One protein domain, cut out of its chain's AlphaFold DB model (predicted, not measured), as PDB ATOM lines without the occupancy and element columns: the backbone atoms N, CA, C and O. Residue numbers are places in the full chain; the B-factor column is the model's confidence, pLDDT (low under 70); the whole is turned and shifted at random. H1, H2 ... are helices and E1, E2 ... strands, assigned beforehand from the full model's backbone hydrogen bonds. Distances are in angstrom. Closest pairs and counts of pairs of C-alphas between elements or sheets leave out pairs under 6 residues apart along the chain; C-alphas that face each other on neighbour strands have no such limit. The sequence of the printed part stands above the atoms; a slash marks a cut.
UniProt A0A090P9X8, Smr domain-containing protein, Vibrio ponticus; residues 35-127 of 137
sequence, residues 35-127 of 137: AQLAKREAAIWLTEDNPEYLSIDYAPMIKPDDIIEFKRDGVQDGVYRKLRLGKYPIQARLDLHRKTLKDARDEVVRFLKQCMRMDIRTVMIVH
ATOM      1  N   ALA A  35     108.513  86.052 -16.348       78.94
ATOM      2  CA  ALA A  35     109.607  85.145 -16.686       78.94
ATOM      3  C   ALA A  35     110.399  84.695 -15.444       78.94
ATOM      4  O   ALA A  35     110.912  83.577 -15.403       78.94
ATOM      5  N   GLN A  36     110.507  85.550 -14.422       77.12
ATOM      6  CA  GLN A  36     111.105  85.176 -13.138       77.12
ATOM      7  C   GLN A  36     110.173  84.263 -12.339       77.12
ATOM      8  O   GLN A  36     110.659  83.341 -11.687       77.12
ATOM      9  N   LEU A  37     108.857  84.476 -12.426       81.38
ATOM     10  CA  LEU A  37     107.852  83.607 -11.816       81.38
ATOM     11  C   LEU A  37     107.896  82.199 -12.431       81.38
ATOM     12  O   LEU A  37     108.068  81.226 -11.704       81.38
ATOM     13  N   ALA A  38     107.883  82.103 -13.764       79.81
ATOM     14  CA  ALA A  38     107.964  80.838 -14.496       79.81
ATOM     15  C   ALA A  38     109.279  80.086 -14.224       79.81
ATOM     16  O   ALA A  38     109.286  78.871 -14.035       79.81
ATOM     17  N   LYS A  39     110.410  80.804 -14.135       76.50
ATOM     18  CA  LYS A  39     111.693  80.207 -13.721       76.50
ATOM     19  C   LYS A  39     111.650  79.679 -12.289       76.50
ATOM     20  O   LYS A  39     112.263  78.652 -12.012       76.50
ATOM     21  N   ARG A  40     110.947  80.364 -11.384       70.69
ATOM     22  CA  ARG A  40     110.786  79.930  -9.991       70.69
ATOM     23  C   ARG A  40     109.922  78.676  -9.901       70.69
ATOM     24  O   ARG A  40     110.314  77.746  -9.210       70.69
ATOM     25  N   GLU A  41     108.814  78.619 -10.637       72.12
ATOM     26  CA  GLU A  41     107.961  77.426 -10.738       72.12
ATOM     27  C   GLU A  41     108.723  76.226 -11.309       72.12
ATOM     28  O   GLU A  41     108.688  75.144 -10.728       72.12
ATOM     29  N   ALA A  42     109.482  76.424 -12.391       66.25
ATOM     30  CA  ALA A  42     110.304  75.368 -12.981       66.25
ATOM     31  C   ALA A  42     111.413  74.882 -12.031       66.25
ATOM     32  O   ALA A  42     111.697  73.687 -11.978       66.25
ATOM     33  N   ALA A  43     112.031  75.788 -11.265       59.31
ATOM     34  CA  ALA A  43     113.053  75.434 -10.283       59.31
ATOM     35  C   ALA A  43     112.472  74.662  -9.088       59.31
ATOM     36  O   ALA A  43     113.097  73.699  -8.655       59.31
ATOM     37  N   ILE A  44     111.281  75.030  -8.597       60.56
ATOM     38  CA  ILE A  44     110.547  74.266  -7.571       60.56
ATOM     39  C   ILE A  44     110.262  72.850  -8.086       60.56
ATOM     40  O   ILE A  44     110.558  71.879  -7.401       60.56
ATOM     41  N   TRP A  45     109.807  72.718  -9.334       53.97
ATOM     42  CA  TRP A  45     109.554  71.414  -9.956       53.97
ATOM     43  C   TRP A  45     110.812  70.536 -10.082       53.97
ATOM     44  O   TRP A  45     110.717  69.315 -10.025       53.97
ATOM     45  N   LEU A  46     111.992  71.147 -10.255       51.62
ATOM     46  CA  LEU A  46     113.268  70.441 -10.436       51.62
ATOM     47  C   LEU A  46     113.994  70.125  -9.115       51.62
ATOM     48  O   LEU A  46     114.887  69.284  -9.101       51.62
ATOM     49  N   THR A  47     113.657  70.814  -8.020       49.38
ATOM     50  CA  THR A  47     114.335  70.657  -6.714       49.38
ATOM     51  C   THR A  47     113.616  69.731  -5.750       49.38
ATOM     52  O   THR A  47     114.196  69.350  -4.734       49.38
ATOM     53  N   GLU A  48     112.388  69.333  -6.051       47.97
ATOM     54  CA  GLU A  48     111.700  68.381  -5.205       47.97
ATOM     55  C   GLU A  48     112.132  66.956  -5.559       47.97
ATOM     56  O   GLU A  48     111.677  66.349  -6.527       47.97
ATOM     57  N   ASP A  49     112.938  66.386  -4.668       51.06
ATOM     58  CA  ASP A  49     112.800  64.997  -4.227       51.06
ATOM     59  C   ASP A  49     111.372  64.829  -3.663       51.06
ATOM     60  O   ASP A  49     111.158  64.742  -2.455       51.06
ATOM     61  N   ASN A  50     110.360  64.989  -4.527       58.44
ATOM     62  CA  ASN A  50     108.969  65.078  -4.131       58.44
ATOM     63  C   ASN A  50     108.554  63.663  -3.721       58.44
ATOM     64  O   ASN A  50     108.427  62.801  -4.598       58.44
ATOM     65  N   PRO A  51     108.304  63.389  -2.428       58.97
ATOM     66  CA  PRO A  51     107.898  62.055  -1.991       58.97
ATOM     67  C   PRO A  51     106.554  61.626  -2.605       58.97
ATOM     68  O   PRO A  51     106.155  60.470  -2.489       58.97
ATOM     69  N   GLU A  52     105.842  62.552  -3.249       60.22
ATOM     70  CA  GLU A  52     104.563  62.338  -3.913       60.22
ATOM     71  C   GLU A  52     104.697  62.138  -5.435       60.22
ATOM     72  O   GLU A  52     103.688  61.906  -6.109       60.22
ATOM     73  N   TYR A  53     105.911  62.216  -5.997       69.44
ATOM     74  CA  TYR A  53     106.137  61.968  -7.417       69.44
ATOM     75  C   TYR A  53     106.102  60.468  -7.719       69.44
ATOM     76  O   TYR A  53     106.990  59.701  -7.351       69.44
ATOM     77  N   LEU A  54     105.067  60.047  -8.443       79.44
ATOM     78  CA  LEU A  54     105.021  58.730  -9.068       79.44
ATOM     79  C   LEU A  54     105.820  58.779 -10.375       79.44
ATOM     80  O   LEU A  54     105.440  59.488 -11.317       79.44
ATOM     81  N   SER A  55     106.916  58.022 -10.437       79.50
ATOM     82  CA  SER A  55     107.686  57.875 -11.669       79.50
ATOM     83  C   SER A  55     106.868  57.134 -12.728       79.50
ATOM     84  O   SER A  55     106.139  56.185 -12.440       79.50
ATOM     85  N   ILE A  56     106.973  57.600 -13.971       75.81
ATOM     86  CA  ILE A  56     106.323  56.977 -15.133       75.81
ATOM     87  C   ILE A  56     107.336  56.130 -15.923       75.81
ATOM     88  O   ILE A  56     106.961  55.214 -16.648       75.81
ATOM     89  N   ASP A  57     108.627  56.403 -15.744       75.50
ATOM     90  CA  ASP A  57     109.678  56.001 -16.682       75.50
ATOM     91  C   ASP A  57     110.071  54.514 -16.601       75.50
ATOM     92  O   ASP A  57     110.682  53.997 -17.533       75.50
ATOM     93  N   TYR A  58     109.707  53.807 -15.521       70.12
ATOM     94  CA  TYR A  58     110.166  52.434 -15.252       70.12
ATOM     95  C   TYR A  58     109.067  51.483 -14.752       70.12
ATOM     96  O   TYR A  58     109.335  50.574 -13.964       70.12
ATOM     97  N   ALA A  59     107.820  51.666 -15.190       76.56
ATOM     98  CA  ALA A  59     106.757  50.714 -14.877       76.56
ATOM     99  C   ALA A  59     106.868  49.463 -15.779       76.56
ATOM    100  O   ALA A  59     106.794  49.603 -17.004       76.56
ATOM    101  N   PRO A  60     107.036  48.243 -15.228       82.62
ATOM    102  CA  PRO A  60     106.991  47.027 -16.034       82.62
ATOM    103  C   PRO A  60     105.590  46.853 -16.631       82.62
ATOM    104  O   PRO A  60     104.591  47.026 -15.930       82.62
ATOM    105  N   MET A  61     105.510  46.499 -17.918       83.75
ATOM    106  CA  MET A  61     104.228  46.141 -18.526       83.75
ATOM    107  C   MET A  61     103.736  44.806 -17.958       83.75
ATOM    108  O   MET A  61     104.518  43.872 -17.776       83.75
ATOM    109  N   ILE A  62     102.439  44.749 -17.677       86.94
ATOM    110  CA  ILE A  62     101.727  43.603 -17.105       86.94
ATOM    111  C   ILE A  62     100.591  43.222 -18.041       86.94
ATOM    112  O   ILE A  62      99.922  44.105 -18.571       86.94
ATOM    113  N   LYS A  63     100.346  41.921 -18.202       87.12
ATOM    114  CA  LYS A  63      99.302  41.441 -19.107       87.12
ATOM    115  C   LYS A  63      97.909  41.794 -18.566       87.12
ATOM    116  O   LYS A  63      97.744  41.934 -17.353       87.12
ATOM    117  N   PRO A  64      96.868  41.838 -19.418       85.88
ATOM    118  CA  PRO A  64      95.514  42.227 -19.017       85.88
ATOM    119  C   PRO A  64      94.907  41.348 -17.917       85.88
ATOM    120  O   PRO A  64      94.118  41.832 -17.107       85.88
ATOM    121  N   ASP A  65      95.283  40.068 -17.898       85.56
ATOM    122  CA  ASP A  65      94.783  39.060 -16.958       85.56
ATOM    123  C   ASP A  65      95.722  38.829 -15.759       85.56
ATOM    124  O   ASP A  65      95.436  37.984 -14.905       85.56
ATOM    125  N   ASP A  66      96.844  39.556 -15.676       88.69
ATOM    126  CA  ASP A  66      97.767  39.430 -14.550       88.69
ATOM    127  C   ASP A  66      97.124  39.984 -13.269       88.69
ATOM    128  O   ASP A  66      96.511  41.055 -13.235       88.69
ATOM    129  N   ILE A  67      97.285  39.247 -12.168       87.94
ATOM    130  CA  ILE A  67      96.783  39.667 -10.860       87.94
ATOM    131  C   ILE A  67      97.772  40.660 -10.250       87.94
ATOM    132  O   ILE A  67      98.899  40.303  -9.910       87.94
ATOM    133  N   ILE A  68      97.322  41.900 -10.053       89.12
ATOM    134  CA  ILE A  68      98.080  42.926  -9.335       89.12
ATOM    135  C   ILE A  68      97.774  42.798  -7.845       89.12
ATOM    136  O   ILE A  68      96.665  43.098  -7.396       89.12
ATOM    137  N   GLU A  69      98.763  42.382  -7.059       92.00
ATOM    138  CA  GLU A  69      98.638  42.331  -5.610       92.00
ATOM    139  C   GLU A  69      99.830  42.951  -4.886       92.00
ATOM    140  O   GLU A  69     100.986  42.805  -5.272       92.00
ATOM    141  N   PHE A  70      99.526  43.652  -3.797       92.94
ATOM    142  CA  PHE A  70     100.519  44.218  -2.901       92.94
ATOM    143  C   PHE A  70      99.985  44.198  -1.467       92.94
ATOM    144  O   PHE A  70      98.839  44.572  -1.205       92.94
ATOM    145  N   LYS A  71     100.829  43.770  -0.526       94.88
ATOM    146  CA  LYS A  71     100.572  43.815   0.916       94.88
ATOM    147  C   LYS A  71     101.823  44.356   1.594       94.88
ATOM    148  O   LYS A  71     102.888  43.765   1.463       94.88
ATOM    149  N   ARG A  72     101.688  45.454   2.336       95.00
ATOM    150  CA  ARG A  72     102.794  46.014   3.122       95.00
ATOM    151  C   ARG A  72     103.124  45.107   4.312       95.00
ATOM    152  O   ARG A  72     102.212  44.580   4.954       95.00
ATOM    153  N   ASP A  73     104.406  44.980   4.634       94.94
ATOM    154  CA  ASP A  73     104.857  44.268   5.832       94.94
ATOM    155  C   ASP A  73     104.224  44.850   7.102       94.94
ATOM    156  O   ASP A  73     104.000  46.056   7.223       94.94
ATOM    157  N   GLY A  74     103.884  43.968   8.043       95.56
ATOM    158  CA  GLY A  74     103.159  44.317   9.268       95.56
ATOM    159  C   GLY A  74     101.632  44.368   9.124       95.56
ATOM    160  O   GLY A  74     100.931  44.378  10.135       95.56
ATOM    161  N   VAL A  75     101.077  44.330   7.905       94.75
ATOM    162  CA  VAL A  75      99.627  44.166   7.719       94.75
ATOM    163  C   VAL A  75      99.228  42.725   8.033       94.75
ATOM    164  O   VAL A  75      99.697  41.778   7.401       94.75
ATOM    165  N   GLN A  76      98.310  42.558   8.987       96.88
ATOM    166  CA  GLN A  76      97.795  41.247   9.374       96.88
ATOM    167  C   GLN A  76      97.101  40.543   8.195       96.88
ATOM    168  O   GLN A  76      96.254  41.127   7.512       96.88
ATOM    169  N   ASP A  77      97.363  39.245   8.020       95.69
ATOM    170  CA  ASP A  77      96.810  38.458   6.907       95.69
ATOM    171  C   ASP A  77      95.281  38.460   6.851       95.69
ATOM    172  O   ASP A  77      94.695  38.446   5.770       95.69
ATOM    173  N   GLY A  78      94.612  38.511   8.007       96.94
ATOM    174  CA  GLY A  78      93.154  38.607   8.077       96.94
ATOM    175  C   GLY A  78      92.606  39.899   7.460       96.94
ATOM    176  O   GLY A  78      91.551  39.868   6.826       96.94
ATOM    177  N   VAL A  79      93.328  41.017   7.596       95.56
ATOM    178  CA  VAL A  79      92.945  42.311   7.010       95.56
ATOM    179  C   VAL A  79      93.097  42.257   5.496       95.56
ATOM    180  O   VAL A  79      92.135  42.526   4.778       95.56
ATOM    181  N   TYR A  80      94.266  41.832   5.017       95.88
ATOM    182  CA  TYR A  80      94.540  41.707   3.587       95.88
ATOM    183  C   TYR A  80      93.576  40.727   2.899       95.88
ATOM    184  O   TYR A  80      92.986  41.042   1.867       95.88
ATOM    185  N   ARG A  81      93.315  39.566   3.514       96.12
ATOM    186  CA  ARG A  81      92.381  38.564   2.984       96.12
ATOM    187  C   ARG A  81      90.956  39.101   2.860       96.12
ATOM    188  O   ARG A  81      90.293  38.819   1.866       96.12
ATOM    189  N   LYS A  82      90.476  39.878   3.840       96.62
ATOM    190  CA  LYS A  82      89.156  40.529   3.766       96.62
ATOM    191  C   LYS A  82      89.082  41.524   2.605       96.62
ATOM    192  O   LYS A  82      88.070  41.531   1.911       96.62
ATOM    193  N   LEU A  83      90.143  42.300   2.368       95.19
ATOM    194  CA  LEU A  83      90.218  43.220   1.230       95.19
ATOM    195  C   LEU A  83      90.184  42.462  -0.103       95.19
ATOM    196  O   LEU A  83      89.326  42.745  -0.932       95.19
ATOM    197  N   ARG A  84      91.037  41.442  -0.264       93.81
ATOM    198  CA  ARG A  84      91.104  40.619  -1.485       93.81
ATOM    199  C   ARG A  84      89.779  39.926  -1.813       93.81
ATOM    200  O   ARG A  84      89.433  39.773  -2.975       93.81
ATOM    201  N   LEU A  85      89.029  39.510  -0.792       95.00
ATOM    202  CA  LEU A  85      87.715  38.872  -0.942       95.00
ATOM    203  C   LEU A  85      86.549  39.874  -1.066       95.00
ATOM    204  O   LEU A  85      85.394  39.451  -1.012       95.00
ATOM    205  N   GLY A  86      86.818  41.182  -1.157       94.06
ATOM    206  CA  GLY A  86      85.781  42.212  -1.282       94.06
ATOM    207  C   GLY A  86      84.866  42.328  -0.058       94.06
ATOM    208  O   GLY A  86      83.705  42.702  -0.183       94.06
ATOM    209  N   LYS A  87      85.350  41.967   1.137       97.06
ATOM    210  CA  LYS A  87      84.562  42.016   2.384       97.06
ATOM    211  C   LYS A  87      84.483  43.414   3.000       97.06
ATOM    212  O   LYS A  87      83.699  43.607   3.924       97.06
ATOM    213  N   TYR A  88      85.284  44.364   2.520       96.81
ATOM    214  CA  TYR A  88      85.155  45.773   2.884       96.81
ATOM    215  C   TYR A  88      84.300  46.506   1.846       96.81
ATOM    216  O   TYR A  88      84.485  46.276   0.649       96.81
ATOM    217  N   PRO A  89      83.375  47.383   2.275       96.38
ATOM    218  CA  PRO A  89      82.565  48.156   1.350       96.38
ATOM    219  C   PRO A  89      83.441  49.136   0.570       96.38
ATOM    220  O   PRO A  89      84.355  49.752   1.117       96.38
ATOM    221  N   ILE A  90      83.126  49.311  -0.709       96.56
ATOM    222  CA  ILE A  90      83.764  50.328  -1.540       96.56
ATOM    223  C   ILE A  90      83.177  51.679  -1.140       96.56
ATOM    224  O   ILE A  90      81.984  51.912  -1.319       96.56
ATOM    225  N   GLN A  91      84.007  52.563  -0.595       97.69
ATOM    226  CA  GLN A  91      83.575  53.882  -0.123       97.69
ATOM    227  C   GLN A  91      83.769  54.969  -1.183       97.69
ATOM    228  O   GLN A  91      83.021  55.942  -1.213       97.69
ATOM    229  N   ALA A  92      84.752  54.799  -2.069       97.44
ATOM    230  CA  ALA A  92      84.982  55.697  -3.193       97.44
ATOM    231  C   ALA A  92      85.522  54.944  -4.410       97.44
ATOM    232  O   ALA A  92      86.156  53.891  -4.290       97.44
ATOM    233  N   ARG A  93      85.276  55.505  -5.594       97.62
ATOM    234  CA  ARG A  93      85.692  54.944  -6.877       97.62
ATOM    235  C   ARG A  93      86.354  56.021  -7.728       97.62
ATOM    236  O   ARG A  93      85.816  57.117  -7.845       97.62
ATOM    237  N   LEU A  94      87.474  55.671  -8.349       97.75
ATOM    238  CA  LEU A  94      88.144  56.454  -9.380       97.75
ATOM    239  C   LEU A  94      88.076  55.688 -10.699       97.75
ATOM    240  O   LEU A  94      88.376  54.496 -10.730       97.75
ATOM    241  N   ASP A  95      87.674  56.358 -11.774       96.62
ATOM    242  CA  ASP A  95      87.628  55.784 -13.116       96.62
ATOM    243  C   ASP A  95      88.656  56.490 -14.003       96.62
ATOM    244  O   ASP A  95      88.606  57.707 -14.166       96.62
ATOM    245  N   LEU A  96      89.601  55.720 -14.535       95.00
ATOM    246  CA  LEU A  96      90.720  56.199 -15.340       95.00
ATOM    247  C   LEU A  96      90.586  55.783 -16.811       95.00
ATOM    248  O   LEU A  96      91.537  55.926 -17.583       95.00
ATOM    249  N   HIS A  97      89.428  55.262 -17.236       90.62
ATOM    250  CA  HIS A  97      89.235  54.916 -18.639       90.62
ATOM    251  C   HIS A  97      89.465  56.141 -19.528       90.62
ATOM    252  O   HIS A  97      88.956  57.232 -19.271       90.62
ATOM    253  N   ARG A  98      90.190  55.928 -20.633       86.06
ATOM    254  CA  ARG A  98      90.500  56.956 -21.643       86.06
ATOM    255  C   ARG A  98      91.357  58.119 -21.124       86.06
ATOM    256  O   ARG A  98      91.458  59.134 -21.809       86.06
ATOM    257  N   LYS A  99      91.977  57.990 -19.949       89.31
ATOM    258  CA  LYS A  99      92.984  58.939 -19.463       89.31
ATOM    259  C   LYS A  99      94.348  58.621 -20.064       89.31
ATOM    260  O   LYS A  99      94.672  57.458 -20.297       89.31
ATOM    261  N   THR A 100      95.147  59.658 -20.311       88.88
ATOM    262  CA  THR A 100      96.569  59.459 -20.609       88.88
ATOM    263  C   THR A 100      97.296  59.004 -19.345       88.88
ATOM    264  O   THR A 100      96.797  59.190 -18.235       88.88
ATOM    265  N   LEU A 101      98.495  58.435 -19.487       87.06
ATOM    266  CA  LEU A 101      99.279  57.973 -18.338       87.06
ATOM    267  C   LEU A 101      99.602  59.114 -17.357       87.06
ATOM    268  O   LEU A 101      99.529  58.934 -16.143       87.06
ATOM    269  N   LYS A 102      99.882  60.311 -17.890       87.81
ATOM    270  CA  LYS A 102     100.123  61.521 -17.098       87.81
ATOM    271  C   LYS A 102      98.868  61.958 -16.338       87.81
ATOM    272  O   LYS A 102      98.944  62.183 -15.134       87.81
ATOM    273  N   ASP A 103      97.719  62.018 -17.015       91.38
ATOM    274  CA  ASP A 103      96.456  62.406 -16.372       91.38
ATOM    275  C   ASP A 103      96.048  61.396 -15.297       91.38
ATOM    276  O   ASP A 103      95.637  61.776 -14.204       91.38
ATOM    277  N   ALA A 104      96.201  60.103 -15.593       92.31
ATOM    278  CA  ALA A 104      95.892  59.027 -14.667       92.31
ATOM    279  C   ALA A 104      96.748  59.114 -13.399       92.31
ATOM    280  O   ALA A 104      96.214  59.012 -12.296       92.31
ATOM    281  N   ARG A 105      98.057  59.369 -13.537       90.94
ATOM    282  CA  ARG A 105      98.956  59.594 -12.399       90.94
ATOM    283  C   ARG A 105      98.464  60.747 -11.523       90.94
ATOM    284  O   ARG A 105      98.306  60.578 -10.313       90.94
ATOM    285  N   ASP A 106      98.217  61.903 -12.131       91.38
ATOM    286  CA  ASP A 106      97.847  63.115 -11.400       91.38
ATOM    287  C   ASP A 106      96.466  62.959 -10.721       91.38
ATOM    288  O   ASP A 106      96.262  63.418  -9.590       91.38
ATOM    289  N   GLU A 107      95.525  62.252 -11.359       94.75
ATOM    290  CA  GLU A 107      94.220  61.912 -10.780       94.75
ATOM    291  C   GLU A 107      94.324  60.923  -9.619       94.75
ATOM    292  O   GLU A 107      93.674  61.140  -8.595       94.75
ATOM    293  N   VAL A 108      95.160  59.884  -9.722       94.69
ATOM    294  CA  VAL A 108      95.379  58.915  -8.636       94.69
ATOM    295  C   VAL A 108      95.930  59.611  -7.394       94.69
ATOM    296  O   VAL A 108      95.378  59.435  -6.307       94.69
ATOM    297  N   VAL A 109      96.961  60.451  -7.541       93.62
ATOM    298  CA  VAL A 109      97.547  61.193  -6.410       93.62
ATOM    299  C   VAL A 109      96.495  62.083  -5.752       93.62
ATOM    300  O   VAL A 109      96.313  62.050  -4.532       93.62
ATOM    301  N   ARG A 110      95.749  62.852  -6.553       94.38
ATOM    302  CA  ARG A 110      94.696  63.740  -6.045       94.38
ATOM    303  C   ARG A 110      93.590  62.965  -5.327       94.38
ATOM    304  O   ARG A 110      93.177  63.361  -4.235       94.38
ATOM    305  N   PHE A 111      93.128  61.868  -5.921       96.81
ATOM    306  CA  PHE A 111      92.069  61.021  -5.385       96.81
ATOM    307  C   PHE A 111      92.465  60.394  -4.047       96.81
ATOM    308  O   PHE A 111      91.707  60.491  -3.081       96.81
ATOM    309  N   LEU A 112      93.667  59.818  -3.950       95.31
ATOM    310  CA  LEU A 112      94.154  59.215  -2.709       95.31
ATOM    311  C   LEU A 112      94.317  60.261  -1.601       95.31
ATOM    312  O   LEU A 112      93.883  60.019  -0.475       95.31
ATOM    313  N   LYS A 113      94.840  61.457  -1.910       94.19
ATOM    314  CA  LYS A 113      94.906  62.568  -0.942       94.19
ATOM    315  C   LYS A 113      93.530  62.976  -0.432       94.19
ATOM    316  O   LYS A 113      93.356  63.215   0.763       94.19
ATOM    317  N   GLN A 114      92.542  63.066  -1.317       96.75
ATOM    318  CA  GLN A 114      91.174  63.364  -0.912       96.75
ATOM    319  C   GLN A 114      90.603  62.261  -0.016       96.75
ATOM    320  O   GLN A 114      90.034  62.578   1.026       96.75
ATOM    321  N   CYS A 115      90.816  60.994  -0.368       97.69
ATOM    322  CA  CYS A 115      90.357  59.861   0.428       97.69
ATOM    323  C   CYS A 115      90.976  59.858   1.830       97.69
ATOM    324  O   CYS A 115      90.248  59.725   2.809       97.69
ATOM    325  N   MET A 116      92.284  60.108   1.938       95.81
ATOM    326  CA  MET A 116      92.970  60.217   3.230       95.81
ATOM    327  C   MET A 116      92.402  61.350   4.091       95.81
ATOM    328  O   MET A 116      92.156  61.150   5.276       95.81
ATOM    329  N   ARG A 117      92.128  62.526   3.505       97.19
ATOM    330  CA  ARG A 117      91.518  63.657   4.236       97.19
ATOM    331  C   ARG A 117      90.098  63.372   4.725       97.19
ATOM    332  O   ARG A 117      89.668  63.973   5.700       97.19
ATOM    333  N   MET A 118      89.374  62.494   4.039       97.44
ATOM    334  CA  MET A 118      87.989  62.133   4.355       97.44
ATOM    335  C   MET A 118      87.877  60.853   5.204       97.44
ATOM    336  O   MET A 118      86.769  60.354   5.374       97.44
ATOM    337  N   ASP A 119      88.997  60.306   5.696       96.94
ATOM    338  CA  ASP A 119      89.075  59.000   6.385       96.94
ATOM    339  C   ASP A 119      88.400  57.857   5.595       96.94
ATOM    340  O   ASP A 119      87.788  56.938   6.143       96.94
ATOM    341  N   ILE A 120      88.514  57.906   4.264       97.81
ATOM    342  CA  ILE A 120      88.088  56.825   3.376       97.81
ATOM    343  C   ILE A 120      89.160  55.729   3.398       97.81
ATOM    344  O   ILE A 120      90.316  55.953   3.044       97.81
ATOM    345  N   ARG A 121      88.757  54.514   3.779       94.94
ATOM    346  CA  ARG A 121      89.646  53.370   4.043       94.94
ATOM    347  C   ARG A 121      89.654  52.309   2.953       94.94
ATOM    348  O   ARG A 121      90.538  51.457   2.930       94.94
ATOM    349  N   THR A 122      88.653  52.295   2.079       97.00
ATOM    350  CA  THR A 122      88.565  51.307   0.996       97.00
ATOM    351  C   THR A 122      88.065  51.972  -0.271       97.00
ATOM    352  O   THR A 122      86.950  52.492  -0.328       97.00
ATOM    353  N   VAL A 123      88.910  51.941  -1.296       97.56
ATOM    354  CA  VAL A 123      88.666  52.584  -2.584       97.56
ATOM    355  C   VAL A 123      88.841  51.593  -3.717       97.56
ATOM    356  O   VAL A 123      89.528  50.584  -3.574       97.56
ATOM    357  N   MET A 124      88.239  51.900  -4.858       96.69
ATOM    358  CA  MET A 124      88.404  51.134  -6.083       96.69
ATOM    359  C   MET A 124      88.927  52.042  -7.192       96.69
ATOM    360  O   MET A 124      88.320  53.069  -7.487       96.69
ATOM    361  N   ILE A 125      90.032  51.649  -7.817       96.56
ATOM    362  CA  ILE A 125      90.593  52.335  -8.982       96.56
ATOM    363  C   ILE A 125      90.304  51.473 -10.202       96.56
ATOM    364  O   ILE A 125      90.663  50.300 -10.241       96.56
ATOM    365  N   VAL A 126      89.632  52.050 -11.190       95.38
ATOM    366  CA  VAL A 126      89.240  51.358 -12.415       95.38
ATOM    367  C   VAL A 126      90.079  51.893 -13.561       95.38
ATOM    368  O   VAL A 126      89.770  52.932 -14.131       95.38
ATOM    369  N   HIS A 127      91.157  51.177 -13.872       90.94
ATOM    370  CA  HIS A 127      92.111  51.541 -14.925       90.94
ATOM    371  C   HIS A 127      91.736  51.001 -16.317       90.94
ATOM    372  O   HIS A 127      92.175  51.538 -17.329       90.94
TER     373      HIS A 127
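What this domain is: This is residues 35 to 127 of the 137 residues of the protein "Smr domain-containing protein" of Vibrio ponticus (UniProt A0A090P9X8). What shape does the model have? A small core of two short parallel strands, E1 and E2, side by side with the long helix H3 alongside them, has H1 sticking out far at one end and the short helix H2 at the opposite end, with a long looping stretch, residues 48 to 76, between H1 and H2. What is it made of? The 93 printed residues hold three named helices and two named strands in the order H1, H2, E1, H3, E2; the class is mostly helix, with under half of the residues in named elements. How compact is it? It is loose, with a radius of gyration of the C-alphas of 17.0 A, and elongated, spanning 54 by 32 by 27 A.

Where its parts are: Where do the helices run? H1 is residues 35 to 47, 18.2 A long, from C-alpha 35 at (109.607, 85.145, -16.686); H2 is residues 77 to 84; H3 is residues 101 to 117, 24.5 A long. Where are the strands? E1 is residues 92 to 95 and E2 is residues 123 to 126, ending with C-alpha 126 at (89.240, 51.358, -12.415).

How they stand to each other: How do E1 and E2 pair? They are parallel at 13 degrees, with N 94 and O 124 2.9 A apart, within hydrogen-bond range. Where is H3? E1, H3 and E2 form a strand-helix-strand unit, two parallel neighbour strands with a helix between them in the chain, with a right-handed crossover. The closest C-alphas of E1 and H3, Leu 94 and Phe 111, are 7.2 A apart, and H3 and E2 are near each other, with 6 pairs of C-alphas within 10 A. What of H1, H2 and the helix backbones? H1 is apart from H2, H3, E1 and E2, and H2 is apart from H3 and E2. In H1, H2 and H3 every O i to N i+4 pair is within hydrogen-bond range.

The domain as a whole: How far does it reach? The two C-alphas farthest apart, Ala 35 and Gly 78, are 55.2 A apart, and residues 35 to 51, of which 35 to 47 belong to H1, stand free. Is it continuous? The printed part has no cut, and the link H1 to H2, 29 residues, is long. Where is confidence low? Residues 42 to 53 have pLDDT under 70.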